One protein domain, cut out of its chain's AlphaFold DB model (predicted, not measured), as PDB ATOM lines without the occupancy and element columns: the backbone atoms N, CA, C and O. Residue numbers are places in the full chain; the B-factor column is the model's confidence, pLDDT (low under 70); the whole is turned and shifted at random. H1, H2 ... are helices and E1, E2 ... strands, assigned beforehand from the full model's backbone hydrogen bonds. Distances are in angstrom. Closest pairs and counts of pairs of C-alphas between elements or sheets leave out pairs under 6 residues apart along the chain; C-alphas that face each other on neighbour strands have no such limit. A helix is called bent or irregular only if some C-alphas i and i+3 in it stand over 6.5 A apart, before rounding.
ATOM      1  N   SER A  27      93.252  60.379  63.816       67.12
ATOM      2  CA  SER A  27      93.946  60.793  65.046       67.12
ATOM      3  C   SER A  27      95.061  61.811  64.768       67.12
ATOM      4  O   SER A  27      95.348  62.655  65.613       67.12
ATOM      5  N   GLU A  28      95.641  61.776  63.567       70.81
ATOM      6  CA  GLU A  28      96.697  62.679  63.127       70.81
ATOM      7  C   GLU A  28      96.206  64.106  62.846       70.81
ATOM      8  O   GLU A  28      96.870  65.065  63.229       70.81
ATOM      9  N   GLU A  29      95.025  64.281  62.247       65.44
ATOM     10  CA  GLU A  29      94.442  65.610  62.009       65.44
ATOM     11  C   GLU A  29      94.058  66.297  63.324       65.44
ATOM     12  O   GLU A  29      94.327  67.486  63.509       65.44
ATOM     13  N   ILE A  30      93.501  65.532  64.269       70.06
ATOM     14  CA  ILE A  30      93.191  66.018  65.621       70.06
ATOM     15  C   ILE A  30      94.482  66.403  66.350       70.06
ATOM     16  O   ILE A  30      94.553  67.468  66.967       70.06
ATOM     17  N   ARG A  31      95.527  65.570  66.252       67.25
ATOM     18  CA  ARG A  31      96.840  65.843  66.851       67.25
ATOM     19  C   ARG A  31      97.474  67.097  66.258       67.25
ATOM     20  O   ARG A  31      97.946  67.945  67.007       67.25
ATOM     21  N   ARG A  32      97.429  67.257  64.934       70.56
ATOM     22  CA  ARG A  32      97.942  68.440  64.235       70.56
ATOM     23  C   ARG A  32      97.202  69.709  64.648       70.56
ATOM     24  O   ARG A  32      97.855  70.702  64.943       70.56
ATOM     25  N   PHE A  33      95.871  69.677  64.713       68.00
ATOM     26  CA  PHE A  33      95.080  70.806  65.209       68.00
ATOM     27  C   PHE A  33      95.451  71.158  66.652       68.00
ATOM     28  O   PHE A  33      95.730  72.315  66.946       68.00
ATOM     29  N   SER A  34      95.522  70.158  67.536       65.38
ATOM     30  CA  SER A  34      95.908  70.355  68.936       65.38
ATOM     31  C   SER A  34      97.293  70.998  69.059       65.38
ATOM     32  O   SER A  34      97.453  71.970  69.793       65.38
ATOM     33  N   ASN A  35      98.273  70.518  68.286       71.12
ATOM     34  CA  ASN A  35      99.621  71.083  68.265       71.12
ATOM     35  C   ASN A  35      99.612  72.535  67.781       71.12
ATOM     36  O   ASN A  35     100.155  73.388  68.467       71.12
ATOM     37  N   ILE A  36      98.920  72.842  66.678       66.88
ATOM     38  CA  ILE A  36      98.809  74.214  66.153       66.88
ATOM     39  C   ILE A  36      98.152  75.146  67.179       66.88
ATOM     40  O   ILE A  36      98.604  76.271  67.376       66.88
ATOM     41  N   VAL A  37      97.093  74.700  67.855       64.12
ATOM     42  CA  VAL A  37      96.408  75.494  68.888       64.12
ATOM     43  C   VAL A  37      97.332  75.753  70.084       64.12
ATOM     44  O   VAL A  37      97.371  76.869  70.599       64.12
ATOM     45  N   MET A  38      98.102  74.748  70.506       66.56
ATOM     46  CA  MET A  38      99.037  74.864  71.626       66.56
ATOM     47  C   MET A  38     100.267  75.712  71.285       66.56
ATOM     48  O   MET A  38     100.658  76.549  72.091       66.56
ATOM     49  N   GLU A  39     100.846  75.538  70.099       73.38
ATOM     50  CA  GLU A  39     102.004  76.300  69.610       73.38
ATOM     51  C   GLU A  39     101.680  77.788  69.428       73.38
ATOM     52  O   GLU A  39     102.544  78.638  69.621       73.38
ATOM     53  N   ASN A  40     100.421  78.119  69.131       66.12
ATOM     54  CA  ASN A  40      99.947  79.499  69.015       66.12
ATOM     55  C   ASN A  40      99.411  80.083  70.337       66.12
ATOM     56  O   ASN A  40      98.659  81.057  70.333       66.12
ATOM     57  N   ASN A  41      99.757  79.493  71.486       73.56
ATOM     58  CA  ASN A  41      99.347  79.954  72.817       73.56
ATOM     59  C   ASN A  41      97.819  80.059  73.029       73.56
ATOM     60  O   ASN A  41      97.354  80.783  73.912       73.56
ATOM     61  N   CYS A  42      97.009  79.340  72.243       82.75
ATOM     62  CA  CYS A  42      95.549  79.333  72.363       82.75
ATOM     63  C   CYS A  42      95.085  78.331  73.429       82.75
ATOM     64  O   CYS A  42      94.448  77.313  73.145       82.75
ATOM     65  N   HIS A  43      95.429  78.602  74.686       82.81
ATOM     66  CA  HIS A  43      95.201  77.670  75.792       82.81
ATOM     67  C   HIS A  43      93.790  77.751  76.381       82.81
ATOM     68  O   HIS A  43      93.276  76.747  76.889       82.81
ATOM     69  N   TYR A  44      93.124  78.898  76.265       84.62
ATOM     70  CA  TYR A  44      91.870  79.161  76.963       84.62
ATOM     71  C   TYR A  44      90.666  78.820  76.103       84.62
ATOM     72  O   TYR A  44      90.640  79.118  74.912       84.62
ATOM     73  N   TYR A  45      89.656  78.210  76.713       90.06
ATOM     74  CA  TYR A  45      88.309  78.236  76.157       90.06
ATOM     75  C   TYR A  45      87.659  79.566  76.530       90.06
ATOM     76  O   TYR A  45      87.714  79.970  77.693       90.06
ATOM     77  N   ALA A  46      87.043  80.239  75.565       89.69
ATOM     78  CA  ALA A  46      86.416  81.536  75.767       89.69
ATOM     79  C   ALA A  46      85.280  81.459  76.797       89.69
ATOM     80  O   ALA A  46      85.197  82.318  77.676       89.69
ATOM     81  N   SER A  47      84.451  80.408  76.753       88.56
ATOM     82  CA  SER A  47      83.407  80.207  77.764       88.56
ATOM     83  C   SER A  47      83.981  80.044  79.174       88.56
ATOM     84  O   SER A  47      83.465  80.646  80.114       88.56
ATOM     85  N   ASP A  48      85.067  79.278  79.324       87.44
ATOM     86  CA  ASP A  48      85.692  79.007  80.626       87.44
ATOM     87  C   ASP A  48      86.373  80.272  81.168       87.44
ATOM     88  O   ASP A  48      86.220  80.606  82.343       87.44
ATOM     89  N   PHE A  49      87.058  81.022  80.297       85.12
ATOM     90  CA  PHE A  49      87.679  82.306  80.625       85.12
ATOM     91  C   PHE A  49      86.658  83.334  81.128       85.12
ATOM     92  O   PHE A  49      86.915  84.054  82.091       85.12
ATOM     93  N   LEU A  50      85.478  83.378  80.508       82.12
ATOM     94  CA  LEU A  50      84.395  84.281  80.893       82.12
ATOM     95  C   LEU A  50      83.550  83.755  82.068       82.12
ATOM     96  O   LEU A  50      82.612  84.433  82.491       82.12
ATOM     97  N   GLY A  51      83.847  82.561  82.594       80.38
ATOM     98  CA  GLY A  51      83.067  81.920  83.659       80.38
ATOM     99  C   GLY A  51      81.632  81.578  83.239       80.38
ATOM    100  O   GLY A  51      80.713  81.553  84.063       80.38
ATOM    101  N   VAL A  52      81.415  81.367  81.940       77.56
ATOM    102  CA  VAL A  52      80.106  81.102  81.352       77.56
ATOM    103  C   VAL A  52      79.873  79.596  81.288       77.56
ATOM    104  O   VAL A  52      80.279  78.921  80.350       77.56
ATOM    105  N   ASN A  53      79.150  79.071  82.278       59.75
ATOM    106  CA  ASN A  53      78.954  77.622  82.427       59.75
ATOM    107  C   ASN A  53      77.553  77.145  81.996       59.75
ATOM    108  O   ASN A  53      77.150  76.031  82.325       59.75
ATOM    109  N   LYS A  54      76.756  77.990  81.323       57.38
ATOM    110  CA  LYS A  54      75.369  77.673  80.931       57.38
ATOM    111  C   LYS A  54      75.062  78.176  79.524       57.38
ATOM    112  O   LYS A  54      75.419  79.299  79.180       57.38
ATOM    113  N   GLU A  55      74.298  77.379  78.776       58.19
ATOM    114  CA  GLU A  55      73.847  77.646  77.397       58.19
ATOM    115  C   GLU A  55      73.285  79.056  77.187       58.19
ATOM    116  O   GLU A  55      73.493  79.668  76.144       58.19
ATOM    117  N   LYS A  56      72.626  79.613  78.213       57.25
ATOM    118  CA  LYS A  56      71.975  80.929  78.157       57.25
ATOM    119  C   LYS A  56      72.927  82.107  77.930       57.25
ATOM    120  O   LYS A  56      72.458  83.171  77.550       57.25
ATOM    121  N   ASN A  57      74.230  81.925  78.135       67.44
ATOM    122  CA  ASN A  57      75.217  83.000  78.029       67.44
ATOM    123  C   ASN A  57      76.252  82.768  76.913       67.44
ATOM    124  O   ASN A  57      77.170  83.570  76.773       67.44
ATOM    125  N   LEU A  58      76.105  81.722  76.090       75.75
ATOM    126  CA  LEU A  58      77.017  81.478  74.961       75.75
ATOM    127  C   LEU A  58      76.947  82.586  73.900       75.75
ATOM    128  O   LEU A  58      77.961  82.922  73.299       75.75
ATOM    129  N   ASN A  59      75.790  83.232  73.741       81.12
ATOM    130  CA  ASN A  59      75.662  84.404  72.868       81.12
ATOM    131  C   ASN A  59      76.577  85.553  73.317       81.12
ATOM    132  O   ASN A  59      77.188  86.209  72.481       81.12
ATOM    133  N   ALA A  60      76.742  85.749  74.630       80.94
ATOM    134  CA  ALA A  60      77.640  86.772  75.161       80.94
ATOM    135  C   ALA A  60      79.120  86.449  74.882       80.94
ATOM    136  O   ALA A  60      79.929  87.364  74.743       80.94
ATOM    137  N   VAL A  61      79.475  85.160  74.778       87.69
ATOM    138  CA  VAL A  61      80.815  84.731  74.349       87.69
ATOM    139  C   VAL A  61      81.042  85.131  72.894       87.69
ATOM    140  O   VAL A  61      82.052  85.758  72.590       87.69
ATOM    141  N   GLU A  62      80.093  84.825  72.006       88.44
ATOM    142  CA  GLU A  62      80.209  85.174  70.587       88.44
ATOM    143  C   GLU A  62      80.291  86.693  70.386       88.44
ATOM    144  O   GLU A  62      81.170  87.156  69.668       88.44
ATOM    145  N   GLU A  63      79.461  87.488  71.070       87.19
ATOM    146  CA  GLU A  63      79.531  88.958  71.012       87.19
ATOM    147  C   GLU A  63      80.918  89.493  71.394       87.19
ATOM    148  O   GLU A  63      81.452  90.393  70.742       87.19
ATOM    149  N   LEU A  64      81.528  88.923  72.434       87.62
ATOM    150  CA  LEU A  64      82.863  89.301  72.889       87.62
ATOM    151  C   LEU A  64      83.962  88.899  71.907       87.62
ATOM    152  O   LEU A  64      84.903  89.663  71.698       87.62
ATOM    153  N   ILE A  65      83.829  87.730  71.282       91.62
ATOM    154  CA  ILE A  65      84.743  87.283  70.230       91.62
ATOM    155  C   ILE A  65      84.652  88.211  69.022       91.62
ATOM    156  O   ILE A  65      85.678  88.695  68.553       91.62
ATOM    157  N   GLN A  66      83.440  88.519  68.555       91.31
ATOM    158  CA  GLN A  66      83.239  89.429  67.426       91.31
ATOM    159  C   GLN A  66      83.788  90.827  67.726       91.31
ATOM    160  O   GLN A  66      84.417  91.447  66.869       91.31
ATOM    161  N   HIS A  67      83.628  91.305  68.963       88.25
ATOM    162  CA  HIS A  67      84.236  92.557  69.397       88.25
ATOM    163  C   HIS A  67      85.769  92.521  69.319       88.25
ATOM    164  O   HIS A  67      86.378  93.421  68.740       88.25
ATOM    165  N   ALA A  68      86.399  91.471  69.852       90.50
ATOM    166  CA  ALA A  68      87.849  91.329  69.811       90.50
ATOM    167  C   ALA A  68      88.372  91.203  68.369       90.50
ATOM    168  O   ALA A  68      89.342  91.869  68.016       90.50
ATOM    169  N   LEU A  69      87.694  90.438  67.507       92.44
ATOM    170  CA  LEU A  69      88.016  90.339  66.078       92.44
ATOM    171  C   LEU A  69      87.958  91.708  65.383       92.44
ATOM    172  O   LEU A  69      88.855  92.044  64.610       92.44
ATOM    173  N   ALA A  70      86.953  92.532  65.695       90.50
ATOM    174  CA  ALA A  70      86.851  93.889  65.163       90.50
ATOM    175  C   ALA A  70      88.019  94.784  65.617       90.50
ATOM    176  O   ALA A  70      88.526  95.586  64.827       90.50
ATOM    177  N   ILE A  71      88.487  94.629  66.862       88.50
ATOM    178  CA  ILE A  71      89.679  95.330  67.355       88.50
ATOM    179  C   ILE A  71      90.929  94.868  66.598       88.50
ATOM    180  O   ILE A  71      91.672  95.714  66.104       88.50
ATOM    181  N   PHE A  72      91.143  93.556  66.451       91.56
ATOM    182  CA  PHE A  72      92.275  92.999  65.696       91.56
ATOM    183  C   PHE A  72      92.316  93.544  64.269       91.56
ATOM    184  O   PHE A  72      93.346  94.054  63.831       91.56
ATOM    185  N   HIS A  73      91.171  93.524  63.585       91.62
ATOM    186  CA  HIS A  73      91.033  94.076  62.244       91.62
ATOM    187  C   HIS A  73      91.377  95.573  62.198       91.62
ATOM    188  O   HIS A  73      92.147  96.007  61.343       91.62
ATOM    189  N   THR A  74      90.852  96.363  63.140       90.69
ATOM    190  CA  THR A  74      91.109  97.813  63.232       90.69
ATOM    191  C   THR A  74      92.585  98.128  63.475       90.69
ATOM    192  O   THR A  74      93.100  99.117  62.962       90.69
ATOM    193  N   LEU A  75      93.274  97.291  64.251       89.00
ATOM    194  CA  LEU A  75      94.693  97.447  64.569       89.00
ATOM    195  C   LEU A  75      95.622  96.780  63.544       89.00
ATOM    196  O   LEU A  75      96.836  96.797  63.740       89.00
ATOM    197  N   HIS A  76      95.078  96.193  62.474       91.88
ATOM    198  CA  HIS A  76      95.825  95.404  61.490       91.88
ATOM    199  C   HIS A  76      96.656  94.266  62.113       91.88
ATOM    200  O   HIS A  76      97.726  93.914  61.618       91.88
ATOM    201  N   ILE A  77      96.157  93.679  63.203       91.00
ATOM    202  CA  ILE A  77      96.746  92.500  63.840       91.00
ATOM    203  C   ILE A  77      96.130  91.262  63.184       91.00
ATOM    204  O   ILE A  77      94.907  91.167  63.063       91.00
ATOM    205  N   SER A  78      96.966  90.305  62.770       91.62
ATOM    206  CA  SER A  78      96.463  89.034  62.238       91.62
ATOM    207  C   SER A  78      95.664  88.283  63.302       91.62
ATOM    208  O   SER A  78      96.052  88.235  64.467       91.62
ATOM    209  N   THR A  79      94.549  87.680  62.903       91.31
ATOM    210  CA  THR A  79      93.750  86.801  63.768       91.31
ATOM    211  C   THR A  79      94.300  85.377  63.824       91.31
ATOM    212  O   THR A  79      93.885  84.593  64.684       91.31
ATOM    213  N   ASP A  80      95.222  85.036  62.919       89.38
ATOM    214  CA  ASP A  80      95.859  83.724  62.860       89.38
ATOM    215  C   ASP A  80      96.602  83.449  64.166       89.38
ATOM    216  O   ASP A  80      97.346  84.290  64.664       89.38
ATOM    217  N   GLY A  81      96.376  82.275  64.752       87.06
ATOM    218  CA  GLY A  81      96.979  81.939  66.038       87.06
ATOM    219  C   GLY A  81      96.319  82.588  67.255       87.06
ATOM    220  O   GLY A  81      96.805  82.389  68.362       87.06
ATOM    221  N   HIS A  82      95.207  83.314  67.100       89.38
ATOM    222  CA  HIS A  82      94.546  83.982  68.226       89.38
ATOM    223  C   HIS A  82      93.114  83.516  68.490       89.38
ATOM    224  O   HIS A  82      92.681  83.580  69.645       89.38
ATOM    225  N   PHE A  83      92.410  83.046  67.457       92.00
ATOM    226  CA  PHE A  83      91.013  82.620  67.533       92.00
ATOM    227  C   PHE A  83      90.794  81.334  66.733       92.00
ATOM    228  O   PHE A  83      90.929  81.320  65.512       92.00
ATOM    229  N   TYR A  84      90.384  80.265  67.412       91.38
ATOM    230  CA  TYR A  84      90.017  78.998  66.784       91.38
ATOM    231  C   TYR A  84      88.621  78.581  67.230       91.38
ATOM    232  O   TYR A  84      88.398  78.307  68.409       91.38
ATOM    233  N   ALA A  85      87.671  78.517  66.298       90.50
ATOM    234  CA  ALA A  85      86.342  77.994  66.592       90.50
ATOM    235  C   ALA A  85      86.433  76.494  66.906       90.50
ATOM    236  O   ALA A  85      87.066  75.729  66.180       90.50
ATOM    237  N   VAL A  86      85.788  76.076  67.991       88.94
ATOM    238  CA  VAL A  86      85.745  74.684  68.445       88.94
ATOM    239  C   VAL A  86      84.321  74.306  68.823       88.94
ATOM    240  O   VAL A  86      83.497  75.159  69.139       88.94
ATOM    241  N   TYR A  87      84.022  73.012  68.810       88.12
ATOM    242  CA  TYR A  87      82.745  72.496  69.290       88.12
ATOM    243  C   TYR A  87      82.981  71.678  70.549       88.12
ATOM    244  O   TYR A  87      83.852  70.808  70.586       88.12
ATOM    245  N   ARG A  88      82.212  71.979  71.592       85.69
ATOM    246  CA  ARG A  88      82.266  71.294  72.881       85.69
ATOM    247  C   ARG A  88      80.953  70.580  73.133       85.69
ATOM    248  O   ARG A  88      79.916  70.951  72.591       85.69
ATOM    249  N   CYS A  89      81.019  69.548  73.959       82.81
ATOM    250  CA  CYS A  89      79.869  68.762  74.367       82.81
ATOM    251  C   CYS A  89      79.678  68.911  75.879       82.81
ATOM    252  O   CYS A  89      80.642  68.773  76.637       82.81
ATOM    253  N   THR A  90      78.462  69.219  76.322       79.88
ATOM    254  CA  THR A  90      78.119  69.217  77.749       79.88
ATOM    255  C   THR A  90      77.979  67.780  78.269       79.88
ATOM    256  O   THR A  90      77.782  66.853  77.479       79.88
ATOM    257  N   PRO A  91      77.987  67.560  79.599       79.50
ATOM    258  CA  PRO A  91      77.680  66.246  80.173       79.50
ATOM    259  C   PRO A  91      76.295  65.698  79.783       79.50
ATOM    260  O   PRO A  91      76.056  64.502  79.900       79.50
ATOM    261  N   GLN A  92      75.378  66.559  79.326       84.44
ATOM    262  CA  GLN A  92      74.042  66.197  78.846       84.44
ATOM    263  C   GLN A  92      74.004  65.899  77.335       84.44
ATOM    264  O   GLN A  92      72.922  65.843  76.756       84.44
ATOM    265  N   ASN A  93      75.160  65.707  76.687       81.06
ATOM    266  CA  ASN A  93      75.305  65.486  75.243       81.06
ATOM    267  C   ASN A  93      74.833  66.649  74.353       81.06
ATOM    268  O   ASN A  93      74.480  66.445  73.189       81.06
ATOM    269  N   LEU A  94      74.843  67.879  74.871       80.88
ATOM    270  CA  LEU A  94      74.496  69.061  74.081       80.88
ATOM    271  C   LEU A  94      75.769  69.635  73.463       80.88
ATOM    272  O   LEU A  94      76.720  69.970  74.172       80.88
ATOM    273  N   ILE A  95      75.794  69.710  72.131       84.44
ATOM    274  CA  ILE A  95      76.919  70.260  71.373       84.44
ATOM    275  C   ILE A  95      76.727  71.766  71.233       84.44
ATOM    276  O   ILE A  95      75.673  72.224  70.795       84.44
ATOM    277  N   PHE A  96      77.765  72.531  71.548       84.62
ATOM    278  CA  PHE A  96      77.770  73.979  71.396       84.62
ATOM    279  C   PHE A  96      79.085  74.479  70.795       84.62
ATOM    280  O   PHE A  96      80.135  73.852  70.941       84.62
ATOM    281  N   LYS A  97      79.011  75.617  70.098       87.69
ATOM    282  CA  LYS A  97      80.182  76.335  69.585       87.69
ATOM    283  C   LYS A  97      80.850  77.094  70.730       87.69
ATOM    284  O   LYS A  97      80.177  77.764  71.509       87.69
ATOM    285  N   ASP A  98      82.166  77.014  70.783       90.50
ATOM    286  CA  ASP A  98      83.038  77.767  71.677       90.50
ATOM    287  C   ASP A  98      84.292  78.195  70.894       90.50
ATOM    288  O   ASP A  98      84.420  77.930  69.693       90.50
ATOM    289  N   TRP A  99      85.224  78.868  71.557       92.06
ATOM    290  CA  TRP A  99      86.446  79.362  70.944       92.06
ATOM    291  C   TRP A  99      87.659  79.028  71.802       92.06
ATOM    292  O   TRP A  99      87.673  79.290  73.003       92.06
ATOM    293  N   LYS A 100      88.699  78.477  71.179       91.94
ATOM    294  CA  LYS A 100      90.052  78.471  71.733       91.94
ATOM    295  C   LYS A 100      90.711  79.806  71.415       91.94
ATOM    296  O   LYS A 100      90.742  80.211  70.253       91.94
ATOM    297  N   ILE A 101      91.210  80.482  72.444       92.00
ATOM    298  CA  ILE A 101      91.736  81.843  72.342       92.00
ATOM    299  C   ILE A 101      93.100  81.985  73.014       92.00
ATOM    300  O   ILE A 101      93.402  81.329  74.015       92.00
ATOM    301  N   SER A 102      93.920  82.855  72.430       91.06
ATOM    302  CA  SER A 102      95.218  83.264  72.979       91.06
ATOM    303  C   SER A 102      95.076  84.249  74.144       91.06
ATOM    304  O   SER A 102      94.045  84.902  74.290       91.06
ATOM    305  N   GLU A 103      96.142  84.440  74.925       86.75
ATOM    306  CA  GLU A 103      96.198  85.467  75.981       86.75
ATOM    307  C   GLU A 103      95.904  86.882  75.456       86.75
ATOM    308  O   GLU A 103      95.197  87.658  76.101       86.75
ATOM    309  N   LEU A 104      96.406  87.213  74.261       87.00
ATOM    310  CA  LEU A 104      96.158  88.513  73.639       87.00
ATOM    311  C   LEU A 104      94.675  88.689  73.291       87.00
ATOM    312  O   LEU A 104      94.087  89.732  73.576       87.00
ATOM    313  N   ALA A 105      94.055  87.654  72.720       90.12
ATOM    314  CA  ALA A 105      92.625  87.647  72.439       90.12
ATOM    315  C   ALA A 105      91.799  87.782  73.729       90.12
ATOM    316  O   ALA A 105      90.886  88.606  73.771       90.12
ATOM    317  N   CYS A 106      92.165  87.069  74.802       86.50
ATOM    318  CA  CYS A 106      91.554  87.225  76.127       86.50
ATOM    319  C   CYS A 106      91.593  88.684  76.602       86.50
ATOM    320  O   CYS A 106      90.575  89.219  77.042       86.50
ATOM    321  N   ALA A 107      92.751  89.344  76.495       83.38
ATOM    322  CA  ALA A 107      92.902  90.735  76.910       83.38
ATOM    323  C   ALA A 107      91.963  91.663  76.124       83.38
ATOM    324  O   ALA A 107      91.230  92.443  76.730       83.38
ATOM    325  N   TYR A 108      91.916  91.536  74.795       86.25
ATOM    326  CA  TYR A 108      91.039  92.361  73.960       86.25
ATOM    327  C   TYR A 108      89.549  92.061  74.148       86.25
ATOM    328  O   TYR A 108      88.744  92.984  74.075       86.25
ATOM    329  N   MET A 109      89.167  90.821  74.467       84.06
ATOM    330  CA  MET A 109      87.783  90.493  74.832       84.06
ATOM    331  C   MET A 109      87.318  91.208  76.111       84.06
ATOM    332  O   MET A 109      86.127  91.475  76.269       84.06
ATOM    333  N   LEU A 110      88.230  91.518  77.039       76.19
ATOM    334  CA  LEU A 110      87.900  92.227  78.281       76.19
ATOM    335  C   LEU A 110      87.837  93.748  78.118       76.19
ATOM    336  O   LEU A 110      87.233  94.429  78.952       76.19
ATOM    337  N   VAL A 111      88.446  94.291  77.065       73.25
ATOM    338  CA  VAL A 111      88.396  95.722  76.771       73.25
ATOM    339  C   VAL A 111      87.038  96.019  76.145       73.25
ATOM    340  O   VAL A 111      86.818  95.738  74.976       73.25
ATOM    341  N   LYS A 112      86.111  96.591  76.922       68.12
ATOM    342  CA  LYS A 112      84.819  97.074  76.415       68.12
ATOM    343  C   LYS A 112      84.788  98.589  76.481       68.12
ATOM    344  O   LYS A 112      84.757  99.161  77.565       68.12
TER     345      LYS A 112
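AT A GLANCE: This is residues 27 to 112 of the 145 residues of an uncharacterized protein of Aliifodinibius roseus (UniProt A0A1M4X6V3). A two-stranded hairpin, E1 and E2, and the long helix H3 running beside its E2 side make a flat body. The short helix H4 crosses H3 on one side of this body, with the one-turn helix H2 near E2 and H3. At the E1 side H1 reaches away, and its residues 27 to 32 stick out. The printed part has 86 residues with four named helices and two named strands, in the order H1 H2 H3 E1 E2 H4; the sheet, E1 - E2, is antiparallel and the class is mixed, helices and strands. The whole is compact, with a radius of gyration of the C-alphas of 13.2 A, and spans 39 by 34 by 15 A.

IN THESE COORDINATES: H1, residues 27 to 39, begins at C-alpha 27 (93.946, 60.793, 65.046) and is 18.1 A long. H2 is residues 46 to 49, 5.1 A. H3, residues 55 to 74, runs 30.1 A from C-alpha 55 at (73.847, 77.646, 77.397); it is irregular, with C-alphas 56 and 59 7.3 A apart. E1, residues 83 to 89, is 19.1 A long, and E2, residues 95 to 101, 18.8 A. H4, residues 103 to 110, is 10.9 A long and ends at C-alpha 110 (87.900, 92.227, 78.281).

HOW THE PARTS SIT: E1 and E2 form a hairpin, antiparallel with 148 degrees between their directions; N 84 and O 100 are 2.9 A apart and N 98 and O 86 2.8 A, within hydrogen-bond range. Residues 44 to 45 pair antiparallel with residues 100 to 101 of E2. The closest C-alphas of H3 and E2, Val 61 and Asp 98, are 7.8 A apart. H2 and H3 only just touch, with 3 pairs of C-alphas within 8 A, made by residues 58 to 61 of H3 alone; the closest are Ser 47 and Val 61, 6.2 A. The closest C-alphas of H2 and E2 are those of Ala 46 and Trp 99, 5.3 A. H3 touches H4 with residues 64 to 71 alone, closest at the C-alphas of Ala 68 and Met 109, 5.1 A, and their lines are only just about perpendicular, at 71 degrees. H1 is apart from H2, H3 and H4; its closest C-alpha to E1 is that of Val 37, 7.6 A from that of Tyr 84. In H1 and H4 every O i to N i+4 pair is within hydrogen-bond range, in H3 14 of 16, and H2 is too short for such a pair.

THE WHOLE: The two C-alphas farthest apart are those of His 76 and Gln 92, 40.4 A. The printed part has no cut and no long link. The mean pLDDT of the printed part is 81.8; 15 residues are under 70, among them 36 to 38 in H1 and 53 to 57, of which 55 to 57 belong to H3.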